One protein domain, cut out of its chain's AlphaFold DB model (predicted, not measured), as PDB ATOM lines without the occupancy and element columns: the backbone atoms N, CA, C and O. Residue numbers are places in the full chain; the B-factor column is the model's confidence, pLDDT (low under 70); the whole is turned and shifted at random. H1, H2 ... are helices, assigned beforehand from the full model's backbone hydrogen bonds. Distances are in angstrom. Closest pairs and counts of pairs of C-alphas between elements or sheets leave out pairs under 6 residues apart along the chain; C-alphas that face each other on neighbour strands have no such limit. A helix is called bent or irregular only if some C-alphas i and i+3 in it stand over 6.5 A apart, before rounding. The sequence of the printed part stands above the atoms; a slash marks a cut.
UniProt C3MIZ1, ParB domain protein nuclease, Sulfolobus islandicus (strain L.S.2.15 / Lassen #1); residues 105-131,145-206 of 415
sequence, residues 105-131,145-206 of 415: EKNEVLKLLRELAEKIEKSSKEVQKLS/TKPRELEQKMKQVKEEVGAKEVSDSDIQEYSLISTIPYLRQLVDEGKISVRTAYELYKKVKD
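What this domain is: This is residues 105 to 131 and 145 to 206 of the 415 residues of the protein "ParB domain protein nuclease" of Sulfolobus islandicus (strain L.S.2.15 / Lassen #1) (UniProt C3MIZ1). A long helix, H1, crosses over a body of four shorter helices, and its far part, residues 122 to 130, sticks out as an arm. In the body H2, H3 and H5 make a row, while H4 packs on H5 and on the first part of H1. The 89 printed residues have five named helices, H1 to H5 in chain order, and no named strand; the class is all helix, with mostly crossed packing. The whole is compact, with a radius of gyration of the C-alphas of 13.5 A, and only just elongated, spanning 45 by 30 by 20 A.

How they stand to each other: H1, residues 106 to 130, touches H2, residues 147 to 161, with residues 113 to 117 alone, about perpendicular at 81 degrees; their closest C-alphas, Leu 113 and Met 154, are 5.7 A apart. H2 and H3, residues 168 to 177, form a helical hairpin at a steep tilt of 41 degrees, opposite ways, with closest C-alphas Pro 147 and Ser 175 at 5.1 A. H4, residues 181 to 188, touches residues 107 to 111 of H1 alone, closest at the C-alphas of Lys 111 and Asp 188, 5.9 A. H5, residues 194 to 206, touches H3, closest at the C-alphas of Glu 173 and Tyr 198, 5.9 A, and forms a hairpin with H4 at a shallow tilt of 14 degrees, closest at the C-alphas of Val 187 and Val 194, 6.0 A. H2 is apart from H4 and H5. Every O i to N i+4 pair is within hydrogen-bond range in H1, H2, H3 and H4, and 8 of 9 in H5.

Where its parts are: H1 starts at C-alpha 106 (365.322, -168.090, 31.588) and measures 36.5 A; H2 measures 20.8 A, H3 14.2 A and H4 10.2 A. H5, 18.7 A, ends at C-alpha 206 (371.252, -180.189, 8.140) and is irregular: C-alphas 203 and 206 are 8.1 A apart.

The domain as a whole: Residues 132 to 144 are not printed, and C-alphas 131 and 145 are 23.2 A apart across this cut. Confidence is low, under 70, at residues 127 to 131 and 145.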
ATOM      1  N   GLU A 105     366.066-163.667  33.497       86.06
ATOM      2  CA  GLU A 105     365.265-164.362  32.501       86.06
ATOM      3  C   GLU A 105     365.827-165.761  32.241       86.06
ATOM      4  O   GLU A 105     367.029-166.023  32.352       86.06
ATOM      5  N   LYS A 106     364.961-166.681  31.816       90.00
ATOM      6  CA  LYS A 106     365.322-168.090  31.588       90.00
ATOM      7  C   LYS A 106     366.565-168.266  30.701       90.00
ATOM      8  O   LYS A 106     367.419-169.111  30.978       90.00
ATOM      9  N   ASN A 107     366.679-167.469  29.637       91.75
ATOM     10  CA  ASN A 107     367.822-167.513  28.723       91.75
ATOM     11  C   ASN A 107     369.119-167.028  29.393       91.75
ATOM     12  O   ASN A 107     370.185-167.596  29.151       91.75
ATOM     13  N   GLU A 108     369.034-166.016  30.258       89.12
ATOM     14  CA  GLU A 108     370.180-165.498  31.007       89.12
ATOM     15  C   GLU A 108     370.679-166.527  32.021       89.12
ATOM     16  O   GLU A 108     371.887-166.730  32.138       89.12
ATOM     17  N   VAL A 109     369.760-167.236  32.690       91.25
ATOM     18  CA  VAL A 109     370.110-168.337  33.600       91.25
ATOM     19  C   VAL A 109     370.859-169.441  32.851       91.25
ATOM     20  O   VAL A 109     371.911-169.880  33.307       91.25
ATOM     21  N   LEU A 110     370.387-169.865  31.674       93.38
ATOM     22  CA  LEU A 110     371.077-170.894  30.879       93.38
ATOM     23  C   LEU A 110     372.467-170.453  30.419       93.38
ATOM     24  O   LEU A 110     373.423-171.228  30.526       93.38
ATOM     25  N   LYS A 111     372.591-169.207  29.952       92.69
ATOM     26  CA  LYS A 111     373.879-168.622  29.574       92.69
ATOM     27  C   LYS A 111     374.844-168.611  30.761       92.69
ATOM     28  O   LYS A 111     375.980-169.065  30.620       92.69
ATOM     29  N   LEU A 112     374.382-168.162  31.929       90.94
ATOM     30  CA  LEU A 112     375.166-168.144  33.161       90.94
ATOM     31  C   LEU A 112     375.630-169.558  33.540       90.94
ATOM     32  O   LEU A 112     376.819-169.774  33.754       90.94
ATOM     33  N   LEU A 113     374.727-170.546  33.554       92.81
ATOM     34  CA  LEU A 113     375.073-171.939  33.864       92.81
ATOM     35  C   LEU A 113     376.141-172.506  32.916       92.81
ATOM     36  O   LEU A 113     377.050-173.206  33.370       92.81
ATOM     37  N   ARG A 114     376.073-172.187  31.616       93.31
ATOM     38  CA  ARG A 114     377.094-172.584  30.635       93.31
ATOM     39  C   ARG A 114     378.445-171.943  30.946       93.31
ATOM     40  O   ARG A 114     379.455-172.642  30.993       93.31
ATOM     41  N   GLU A 115     378.475-170.629  31.153       90.94
ATOM     42  CA  GLU A 115     379.716-169.895  31.429       90.94
ATOM     43  C   GLU A 115     380.383-170.376  32.723       90.94
ATOM     44  O   GLU A 115     381.602-170.550  32.762       90.94
ATOM     45  N   LEU A 116     379.590-170.671  33.755       90.62
ATOM     46  CA  LEU A 116     380.067-171.278  34.996       90.62
ATOM     47  C   LEU A 116     380.654-172.670  34.758       90.62
ATOM     48  O   LEU A 116     381.763-172.941  35.215       90.62
ATOM     49  N   ALA A 117     379.952-173.537  34.022       91.56
ATOM     50  CA  ALA A 117     380.437-174.878  33.696       91.56
ATOM     51  C   ALA A 117     381.796-174.832  32.973       91.56
ATOM     52  O   ALA A 117     382.718-175.570  33.328       91.56
ATOM     53  N   GLU A 118     381.953-173.922  32.008       89.81
ATOM     54  CA  GLU A 118     383.210-173.714  31.282       89.81
ATOM     55  C   GLU A 118     384.327-173.163  32.186       89.81
ATOM     56  O   GLU A 118     385.463-173.642  32.135       89.81
ATOM     57  N   LYS A 119     384.029-172.166  33.030       89.25
ATOM     58  CA  LYS A 119     385.008-171.538  33.935       89.25
ATOM     59  C   LYS A 119     385.469-172.478  35.053       89.25
ATOM     60  O   LYS A 119     386.665-172.530  35.350       89.25
ATOM     61  N   ILE A 120     384.556-173.254  35.641       87.31
ATOM     62  CA  ILE A 120     384.866-174.265  36.666       87.31
ATOM     63  C   ILE A 120     385.764-175.358  36.076       87.31
ATOM     64  O   ILE A 120     386.751-175.764  36.698       87.31
ATOM     65  N   GLU A 121     385.477-175.804  34.851       87.06
ATOM     66  CA  GLU A 121     386.313-176.784  34.161       87.06
ATOM     67  C   GLU A 121     387.713-176.238  33.851       87.06
ATOM     68  O   GLU A 121     388.702-176.934  34.088       87.06
ATOM     69  N   LYS A 122     387.817-175.003  33.340       85.50
ATOM     70  CA  LYS A 122     389.114-174.358  33.074       85.50
ATOM     71  C   LYS A 122     389.954-174.256  34.345       85.50
ATOM     72  O   LYS A 122     391.092-174.714  34.342       85.50
ATOM     73  N   SER A 123     389.352-173.785  35.436       79.00
ATOM     74  CA  SER A 123     390.023-173.672  36.739       79.00
ATOM     75  C   SER A 123     390.515-175.037  37.236       79.00
ATOM     76  O   SER A 123     391.651-175.177  37.681       79.00
ATOM     77  N   SER A 124     389.701-176.088  37.078       76.31
ATOM     78  CA  SER A 124     390.083-177.457  37.455       76.31
ATOM     79  C   SER A 124     391.257-177.991  36.620       76.31
ATOM     80  O   SER A 124     392.139-178.671  37.145       76.31
ATOM     81  N   LYS A 125     391.299-177.674  35.319       76.94
ATOM     82  CA  LYS A 125     392.395-178.066  34.414       76.94
ATOM     83  C   LYS A 125     393.681-177.288  34.682       76.94
ATOM     84  O   LYS A 125     394.757-177.862  34.554       76.94
ATOM     85  N   GLU A 126     393.599-176.012  35.045       70.81
ATOM     86  CA  GLU A 126     394.770-175.197  35.398       70.81
ATOM     87  C   GLU A 126     395.450-175.709  36.670       70.81
ATOM     88  O   GLU A 126     396.668-175.884  36.677       70.81
ATOM     89  N   VAL A 127     394.673-176.087  37.691       63.97
ATOM     90  CA  VAL A 127     395.197-176.742  38.902       63.97
ATOM     91  C   VAL A 127     395.897-178.067  38.564       63.97
ATOM     92  O   VAL A 127     396.966-178.359  39.099       63.97
ATOM     93  N   GLN A 128     395.357-178.850  37.622       59.88
ATOM     94  CA  GLN A 128     395.999-180.086  37.153       59.88
ATOM     95  C   GLN A 128     397.277-179.822  36.339       59.88
ATOM     96  O   GLN A 128     398.268-180.528  36.522       59.88
ATOM     97  N   LYS A 129     397.306-178.789  35.488       58.91
ATOM     98  CA  LYS A 129     398.506-178.390  34.727       58.91
ATOM     99  C   LYS A 129     399.620-177.847  35.623       58.91
ATOM    100  O   LYS A 129     400.781-178.131  35.373       58.91
ATOM    101  N   LEU A 130     399.296-177.142  36.706       54.47
ATOM    102  CA  LEU A 130     400.292-176.702  37.693       54.47
ATOM    103  C   LEU A 130     400.973-177.884  38.416       54.47
ATOM    104  O   LEU A 130     402.080-177.731  38.924       54.47
ATOM    105  N   SER A 131     400.355-179.074  38.413       52.09
ATOM    106  CA  SER A 131     400.952-180.321  38.920       52.09
ATOM    107  C   SER A 131     401.737-181.129  37.870       52.09
ATOM    108  O   SER A 131     402.442-182.074  38.224       52.09
ATOM    109  N   THR A 145     383.237-179.409  23.493       66.00
ATOM    110  CA  THR A 145     382.682-180.248  24.548       66.00
ATOM    111  C   THR A 145     381.492-180.974  23.954       66.00
ATOM    112  O   THR A 145     380.610-180.352  23.357       66.00
ATOM    113  N   LYS A 146     381.446-182.301  24.096       85.00
ATOM    114  CA  LYS A 146     380.305-183.065  23.585       85.00
ATOM    115  C   LYS A 146     379.023-182.571  24.273       85.00
ATOM    116  O   LYS A 146     379.062-182.329  25.479       85.00
ATOM    117  N   PRO A 147     377.873-182.505  23.579       86.94
ATOM    118  CA  PRO A 147     376.629-181.974  24.154       86.94
ATOM    119  C   PRO A 147     376.246-182.620  25.483       86.94
ATOM    120  O   PRO A 147     375.855-181.939  26.418       86.94
ATOM    121  N   ARG A 148     376.448-183.936  25.592       89.12
ATOM    122  CA  ARG A 148     376.166-184.702  26.809       89.12
ATOM    123  C   ARG A 148     377.081-184.335  27.983       89.12
ATOM    124  O   ARG A 148     376.645-184.366  29.125       89.12
ATOM    125  N   GLU A 149     378.343-184.011  27.713       90.94
ATOM    126  CA  GLU A 149     379.286-183.576  28.749       90.94
ATOM    127  C   GLU A 149     378.930-182.168  29.239       90.94
ATOM    128  O   GLU A 149     378.983-181.909  30.439       90.94
ATOM    129  N   LEU A 150     378.531-181.275  28.325       91.31
ATOM    130  CA  LEU A 150     378.039-179.944  28.679       91.31
ATOM    131  C   LEU A 150     376.754-180.035  29.515       91.31
ATOM    132  O   LEU A 150     376.674-179.404  30.565       91.31
ATOM    133  N   GLU A 151     375.806-180.877  29.101       93.62
ATOM    134  CA  GLU A 151     374.549-181.116  29.817       93.62
ATOM    135  C   GLU A 151     374.800-181.545  31.267       93.62
ATOM    136  O   GLU A 151     374.243-180.961  32.194       93.62
ATOM    137  N   GLN A 152     375.668-182.541  31.477       94.19
ATOM    138  CA  GLN A 152     375.995-183.039  32.815       94.19
ATOM    139  C   GLN A 152     376.625-181.957  33.693       94.19
ATOM    140  O   GLN A 152     376.229-181.797  34.846       94.19
ATOM    141  N   LYS A 153     377.567-181.186  33.142       93.19
ATOM    142  CA  LYS A 153     378.214-180.088  33.870       93.19
ATOM    143  C   LYS A 153     377.215-178.993  34.230       93.19
ATOM    144  O   LYS A 153     377.206-178.532  35.364       93.19
ATOM    145  N   MET A 154     376.350-178.601  33.298       94.56
ATOM    146  CA  MET A 154     375.323-177.590  33.555       94.56
ATOM    147  C   MET A 154     374.307-178.058  34.602       94.56
ATOM    148  O   MET A 154     373.923-177.260  35.449       94.56
ATOM    149  N   LYS A 155     373.909-179.340  34.590       95.12
ATOM    150  CA  LYS A 155     373.043-179.928  35.629       95.12
ATOM    151  C   LYS A 155     373.705-179.897  37.001       95.12
ATOM    152  O   LYS A 155     373.088-179.437  37.955       95.12
ATOM    153  N   GLN A 156     374.975-180.292  37.081       93.00
ATOM    154  CA  GLN A 156     375.734-180.204  38.325       93.00
ATOM    155  C   GLN A 156     375.794-178.758  38.837       93.00
ATOM    156  O   GLN A 156     375.466-178.500  39.990       93.00
ATOM    157  N   VAL A 157     376.157-177.799  37.979       92.75
ATOM    158  CA  VAL A 157     376.218-176.384  38.372       92.75
ATOM    159  C   VAL A 157     374.844-175.881  38.807       92.75
ATOM    160  O   VAL A 157     374.758-175.203  39.824       92.75
ATOM    161  N   LYS A 158     373.768-176.232  38.088       93.81
ATOM    162  CA  LYS A 158     372.387-175.872  38.440       93.81
ATOM    163  C   LYS A 158     372.042-176.301  39.866       93.81
ATOM    164  O   LYS A 158     371.493-175.492  40.612       93.81
ATOM    165  N   GLU A 159     372.350-177.545  40.229       92.12
ATOM    166  CA  GLU A 159     372.119-178.068  41.579       92.12
ATOM    167  C   GLU A 159     372.952-177.315  42.622       92.12
ATOM    168  O   GLU A 159     372.427-176.910  43.657       92.12
ATOM    169  N   GLU A 160     374.232-177.065  42.329       90.25
ATOM    170  CA  GLU A 160     375.161-176.381  43.234       90.25
ATOM    171  C   GLU A 160     374.778-174.912  43.492       90.25
ATOM    172  O   GLU A 160     374.978-174.420  44.602       90.25
ATOM    173  N   VAL A 161     374.227-174.207  42.496       89.69
ATOM    174  CA  VAL A 161     373.820-172.790  42.619       89.69
ATOM    175  C   VAL A 161     372.342-172.608  42.966       89.69
ATOM    176  O   VAL A 161     371.914-171.488  43.241       89.69
ATOM    177  N   GLY A 162     371.556-173.688  42.952       88.31
ATOM    178  CA  GLY A 162     370.136-173.678  43.297       88.31
ATOM    179  C   GLY A 162     369.232-172.964  42.286       88.31
ATOM    180  O   GLY A 162     368.232-172.379  42.699       88.31
ATOM    181  N   ALA A 163     369.559-172.999  40.989       88.62
ATOM    182  CA  ALA A 163     368.736-172.376  39.944       88.62
ATOM    183  C   ALA A 163     367.421-173.153  39.733       88.62
ATOM    184  O   ALA A 163     367.439-174.346  39.407       88.62
ATOM    185  N   LYS A 164     366.277-172.479  39.903       88.00
ATOM    186  CA  LYS A 164     364.928-173.085  39.846       88.00
ATOM    187  C   LYS A 164     364.155-172.718  38.582       88.00
ATOM    188  O   LYS A 164     363.198-173.397  38.226       88.00
ATOM    189  N   GLU A 165     364.587-171.668  37.901       87.19
ATOM    190  CA  GLU A 165     363.954-171.054  36.734       87.19
ATOM    191  C   GLU A 165     364.079-171.929  35.475       87.19
ATOM    192  O   GLU A 165     363.341-171.756  34.505       87.19
ATOM    193  N   VAL A 166     365.025-172.876  35.480       91.12
ATOM    194  CA  VAL A 166     365.357-173.743  34.344       91.12
ATOM    195  C   VAL A 166     365.175-175.217  34.697       91.12
ATOM    196  O   VAL A 166     365.655-175.717  35.719       91.12
ATOM    197  N   SER A 167     364.508-175.959  33.816       94.44
ATOM    198  CA  SER A 167     364.348-177.407  33.948       94.44
ATOM    199  C   SER A 167     365.554-178.166  33.383       94.44
ATOM    200  O   SER A 167     366.377-177.632  32.641       94.44
ATOM    201  N   ASP A 168     365.651-179.450  33.712       95.38
ATOM    202  CA  ASP A 168     366.669-180.334  33.133       95.38
ATOM    203  C   ASP A 168     366.480-180.535  31.626       95.38
ATOM    204  O   ASP A 168     367.462-180.707  30.902       95.38
ATOM    205  N   SER A 169     365.229-180.470  31.156       95.00
ATOM    206  CA  SER A 169     364.899-180.487  29.728       95.00
ATOM    207  C   SER A 169     365.464-179.253  29.031       95.00
ATOM    208  O   SER A 169     366.062-179.373  27.968       95.00
ATOM    209  N   ASP A 170     365.359-178.077  29.657       95.88
ATOM    210  CA  ASP A 170     365.908-176.838  29.094       95.88
ATOM    211  C   ASP A 170     367.429-176.910  28.952       95.88
ATOM    212  O   ASP A 170     367.978-176.491  27.934       95.88
ATOM    213  N   ILE A 171     368.114-177.488  29.944       96.25
ATOM    214  CA  ILE A 171     369.565-177.709  29.887       96.25
ATOM    215  C   ILE A 171     369.922-178.685  28.764       96.25
ATOM    216  O   ILE A 171     370.882-178.445  28.029       96.25
ATOM    217  N   GLN A 172     369.164-179.772  28.606       95.69
ATOM    218  CA  GLN A 172     369.386-180.741  27.535       95.69
ATOM    219  C   GLN A 172     369.219-180.096  26.150       95.69
ATOM    220  O   GLN A 172     370.099-180.227  25.295       95.69
ATOM    221  N   GLU A 173     368.122-179.369  25.933       96.00
ATOM    222  CA  GLU A 173     367.855-178.641  24.690       96.00
ATOM    223  C   GLU A 173     368.957-177.617  24.399       96.00
ATOM    224  O   GLU A 173     369.532-177.606  23.307       96.00
ATOM    225  N   TYR A 174     369.315-176.804  25.395       96.31
ATOM    226  CA  TYR A 174     370.356-175.785  25.279       96.31
ATOM    227  C   TYR A 174     371.743-176.384  24.993       96.31
ATOM    228  O   TYR A 174     372.513-175.836  24.199       96.31
ATOM    229  N   SER A 175     372.055-177.547  25.569       94.56
ATOM    230  CA  SER A 175     373.315-178.258  25.315       94.56
ATOM    231  C   SER A 175     373.420-178.748  23.869       94.56
ATOM    232  O   SER A 175     374.501-178.722  23.279       94.56
ATOM    233  N   LEU A 176     372.298-179.150  23.264       93.50
ATOM    234  CA  LEU A 176     372.235-179.499  21.842       93.50
ATOM    235  C   LEU A 176     372.343-178.255  20.957       93.50
ATOM    236  O   LEU A 176     373.136-178.247  20.017       93.50
ATOM    237  N   ILE A 177     371.616-177.185  21.286       93.56
ATOM    238  CA  ILE A 177     371.692-175.895  20.580       93.56
ATOM    239  C   ILE A 177     373.127-175.349  20.579       93.56
ATOM    240  O   ILE A 177     373.579-174.815  19.568       93.56
ATOM    241  N   SER A 178     373.869-175.544  21.673       90.81
ATOM    242  CA  SER A 178     375.260-175.099  21.827       90.81
ATOM    243  C   SER A 178     376.236-175.711  20.814       90.81
ATOM    244  O   SER A 178     377.310-175.154  20.608       90.81
ATOM    245  N   THR A 179     375.861-176.795  20.121       88.81
ATOM    246  CA  THR A 179     376.640-177.332  18.986       88.81
ATOM    247  C   THR A 179     376.640-176.427  17.759       88.81
ATOM    248  O   THR A 179     377.463-176.601  16.862       88.81
ATOM    249  N   ILE A 180     375.715-175.469  17.706       88.56
ATOM    250  CA  ILE A 180     375.568-174.506  16.622       88.56
ATOM    251  C   ILE A 180     375.750-173.112  17.234       88.56
ATOM    252  O   ILE A 180     374.767-172.515  17.688       88.56
ATOM    253  N   PRO A 181     376.983-172.559  17.236       87.94
ATOM    254  CA  PRO A 181     377.311-171.327  17.958       87.94
ATOM    255  C   PRO A 181     376.374-170.160  17.643       87.94
ATOM    256  O   PRO A 181     375.988-169.412  18.538       87.94
ATOM    257  N   TYR A 182     375.950-170.049  16.382       87.19
ATOM    258  CA  TYR A 182     375.040-168.999  15.946       87.19
ATOM    259  C   TYR A 182     373.641-169.109  16.564       87.19
ATOM    260  O   TYR A 182     373.057-168.116  16.989       87.19
ATOM    261  N   LEU A 183     373.098-170.324  16.625       90.06
ATOM    262  CA  LEU A 183     371.770-170.562  17.179       90.06
ATOM    263  C   LEU A 183     371.775-170.351  18.696       90.06
ATOM    264  O   LEU A 183     370.858-169.725  19.221       90.06
ATOM    265  N   ARG A 184     372.848-170.788  19.370       93.06
ATOM    266  CA  ARG A 184     373.109-170.478  20.783       93.06
ATOM    267  C   ARG A 184     373.148-168.972  21.024       93.06
ATOM    268  O   ARG A 184     372.475-168.498  21.927       93.06
ATOM    269  N   GLN A 185     373.875-168.219  20.199       92.50
ATOM    270  CA  GLN A 185     373.990-166.769  20.357       92.50
ATOM    271  C   GLN A 185     372.623-166.066  20.317       92.50
ATOM    272  O   GLN A 185     372.377-165.166  21.112       92.50
ATOM    273  N   LEU A 186     371.706-166.494  19.443       92.62
ATOM    274  CA  LEU A 186     370.352-165.928  19.401       92.62
ATOM    275  C   LEU A 186     369.554-166.197  20.688       92.62
ATOM    276  O   LEU A 186     368.731-165.366  21.072       92.62
ATOM    277  N   VAL A 187     369.790-167.337  21.346       94.62
ATOM    278  CA  VAL A 187     369.205-167.644  22.660       94.62
ATOM    279  C   VAL A 187     369.846-166.772  23.739       94.62
ATOM    280  O   VAL A 187     369.125-166.121  24.491       94.62
ATOM    281  N   ASP A 188     371.178-166.700  23.770       92.38
ATOM    282  CA  ASP A 188     371.954-165.922  24.748       92.38
ATOM    283  C   ASP A 188     371.630-164.419  24.710       92.38
ATOM    284  O   ASP A 188     371.707-163.744  25.733       92.38
ATOM    285  N   GLU A 189     371.272-163.891  23.536       89.94
ATOM    286  CA  GLU A 189     370.855-162.496  23.327       89.94
ATOM    287  C   GLU A 189     369.350-162.268  23.565       89.94
ATOM    288  O   GLU A 189     368.857-161.165  23.344       89.94
ATOM    289  N   GLY A 190     368.592-163.301  23.945       90.12
ATOM    290  CA  GLY A 190     367.146-163.196  24.171       90.12
ATOM    291  C   GLY A 190     366.311-163.003  22.898       90.12
ATOM    292  O   GLY A 190     365.108-162.773  22.982       90.12
ATOM    293  N   LYS A 191     366.907-163.120  21.702       91.94
ATOM    294  CA  LYS A 191     366.207-162.923  20.419       91.94
ATOM    295  C   LYS A 191     365.212-164.036  20.109       91.94
ATOM    296  O   LYS A 191     364.235-163.806  19.397       91.94
ATOM    297  N   ILE A 192     365.479-165.248  20.595       93.25
ATOM    298  CA  ILE A 192     364.570-166.395  20.504       93.25
ATOM    299  C   ILE A 192     364.585-167.192  21.809       93.25
ATOM    300  O   ILE A 192     365.580-167.225  22.532       93.25
ATOM    301  N   SER A 193     363.479-167.879  22.096       93.88
ATOM    302  CA  SER A 193     363.416-168.809  23.225       93.88
ATOM    303  C   SER A 193     364.229-170.082  22.952       93.88
ATOM    304  O   SER A 193     364.405-170.483  21.797       93.88
ATOM    305  N   VAL A 194     364.653-170.763  24.018       94.81
ATOM    306  CA  VAL A 194     365.320-172.080  23.955       94.81
ATOM    307  C   VAL A 194     364.482-173.085  23.173       94.81
ATOM    308  O   VAL A 194     364.997-173.736  22.272       94.81
ATOM    309  N   ARG A 195     363.171-173.138  23.436       94.19
ATOM    310  CA  ARG A 195     362.242-174.034  22.739       94.19
ATOM    311  C   ARG A 195     362.228-173.769  21.235       94.19
ATOM    312  O   ARG A 195     362.337-174.691  20.433       94.19
ATOM    313  N   THR A 196     362.135-172.499  20.845       93.81
ATOM    314  CA  THR A 196     362.172-172.092  19.434       93.81
ATOM    315  C   THR A 196     363.494-172.485  18.777       93.81
ATOM    316  O   THR A 196     363.504-173.022  17.671       93.81
ATOM    317  N   ALA A 197     364.615-172.249  19.457       94.81
ATOM    318  CA  ALA A 197     365.924-172.662  18.974       94.81
ATOM    319  C   ALA A 197     366.026-174.189  18.846       94.81
ATOM    320  O   ALA A 197     366.547-174.689  17.853       94.81
ATOM    321  N   TYR A 198     365.478-174.945  19.793       95.12
ATOM    322  CA  TYR A 198     365.509-176.401  19.760       95.12
ATOM    323  C   TYR A 198     364.669-176.978  18.613       95.12
ATOM    324  O   TYR A 198     365.101-177.910  17.931       95.12
ATOM    325  N   GLU A 199     363.509-176.388  18.321       94.12
ATOM    326  CA  GLU A 199     362.704-176.750  17.148       94.12
ATOM    327  C   GLU A 199     363.469-176.510  15.837       94.12
ATOM    328  O   GLU A 199     363.488-177.384  14.962       94.12
ATOM    329  N   LEU A 200     364.158-175.367  15.723       92.31
ATOM    330  CA  LEU A 200     365.023-175.055  14.580       92.31
ATOM    331  C   LEU A 200     366.192-176.040  14.467       92.31
ATOM    332  O   LEU A 200     366.479-176.531  13.377       92.31
ATOM    333  N   TYR A 201     366.827-176.381  15.590       92.38
ATOM    334  CA  TYR A 201     367.866-177.405  15.642       92.38
ATOM    335  C   TYR A 201     367.332-178.751  15.133       92.38
ATOM    336  O   TYR A 201     367.924-179.362  14.248       92.38
ATOM    337  N   LYS A 202     366.173-179.204  15.621       92.44
ATOM    338  CA  LYS A 202     365.609-180.508  15.252       92.44
ATOM    339  C   LYS A 202     365.243-180.599  13.770       92.44
ATOM    340  O   LYS A 202     365.528-181.621  13.149       92.44
ATOM    341  N   LYS A 203     364.594-179.569  13.217       88.75
ATOM    342  CA  LYS A 203     364.065-179.599  11.843       88.75
ATOM    343  C   LYS A 203     365.061-179.146  10.780       88.75
ATOM    344  O   LYS A 203     364.961-179.585   9.640       88.75
ATOM    345  N   VAL A 204     365.994-178.260  11.129       84.31
ATOM    346  CA  VAL A 204     366.766-177.496  10.138       84.31
ATOM    347  C   VAL A 204     368.279-177.651  10.318       84.31
ATOM    348  O   VAL A 204     369.031-177.078   9.534       84.31
ATOM    349  N   LYS A 205     368.765-178.463  11.275       84.50
ATOM    350  CA  LYS A 205     370.213-178.683  11.509       84.50
ATOM    351  C   LYS A 205     371.030-178.955  10.250       84.50
ATOM    352  O   LYS A 205     372.089-178.359  10.082       84.50
ATOM    353  N   ASP A 206     370.515-179.770   9.335       85.19
ATOM    354  CA  ASP A 206     371.252-180.189   8.140       85.19
ATOM    355  C   ASP A 206     371.353-179.055   7.103       85.19
ATOM    356  O   ASP A 206     372.228-179.053   6.239       85.19
TER     357      ASP A 206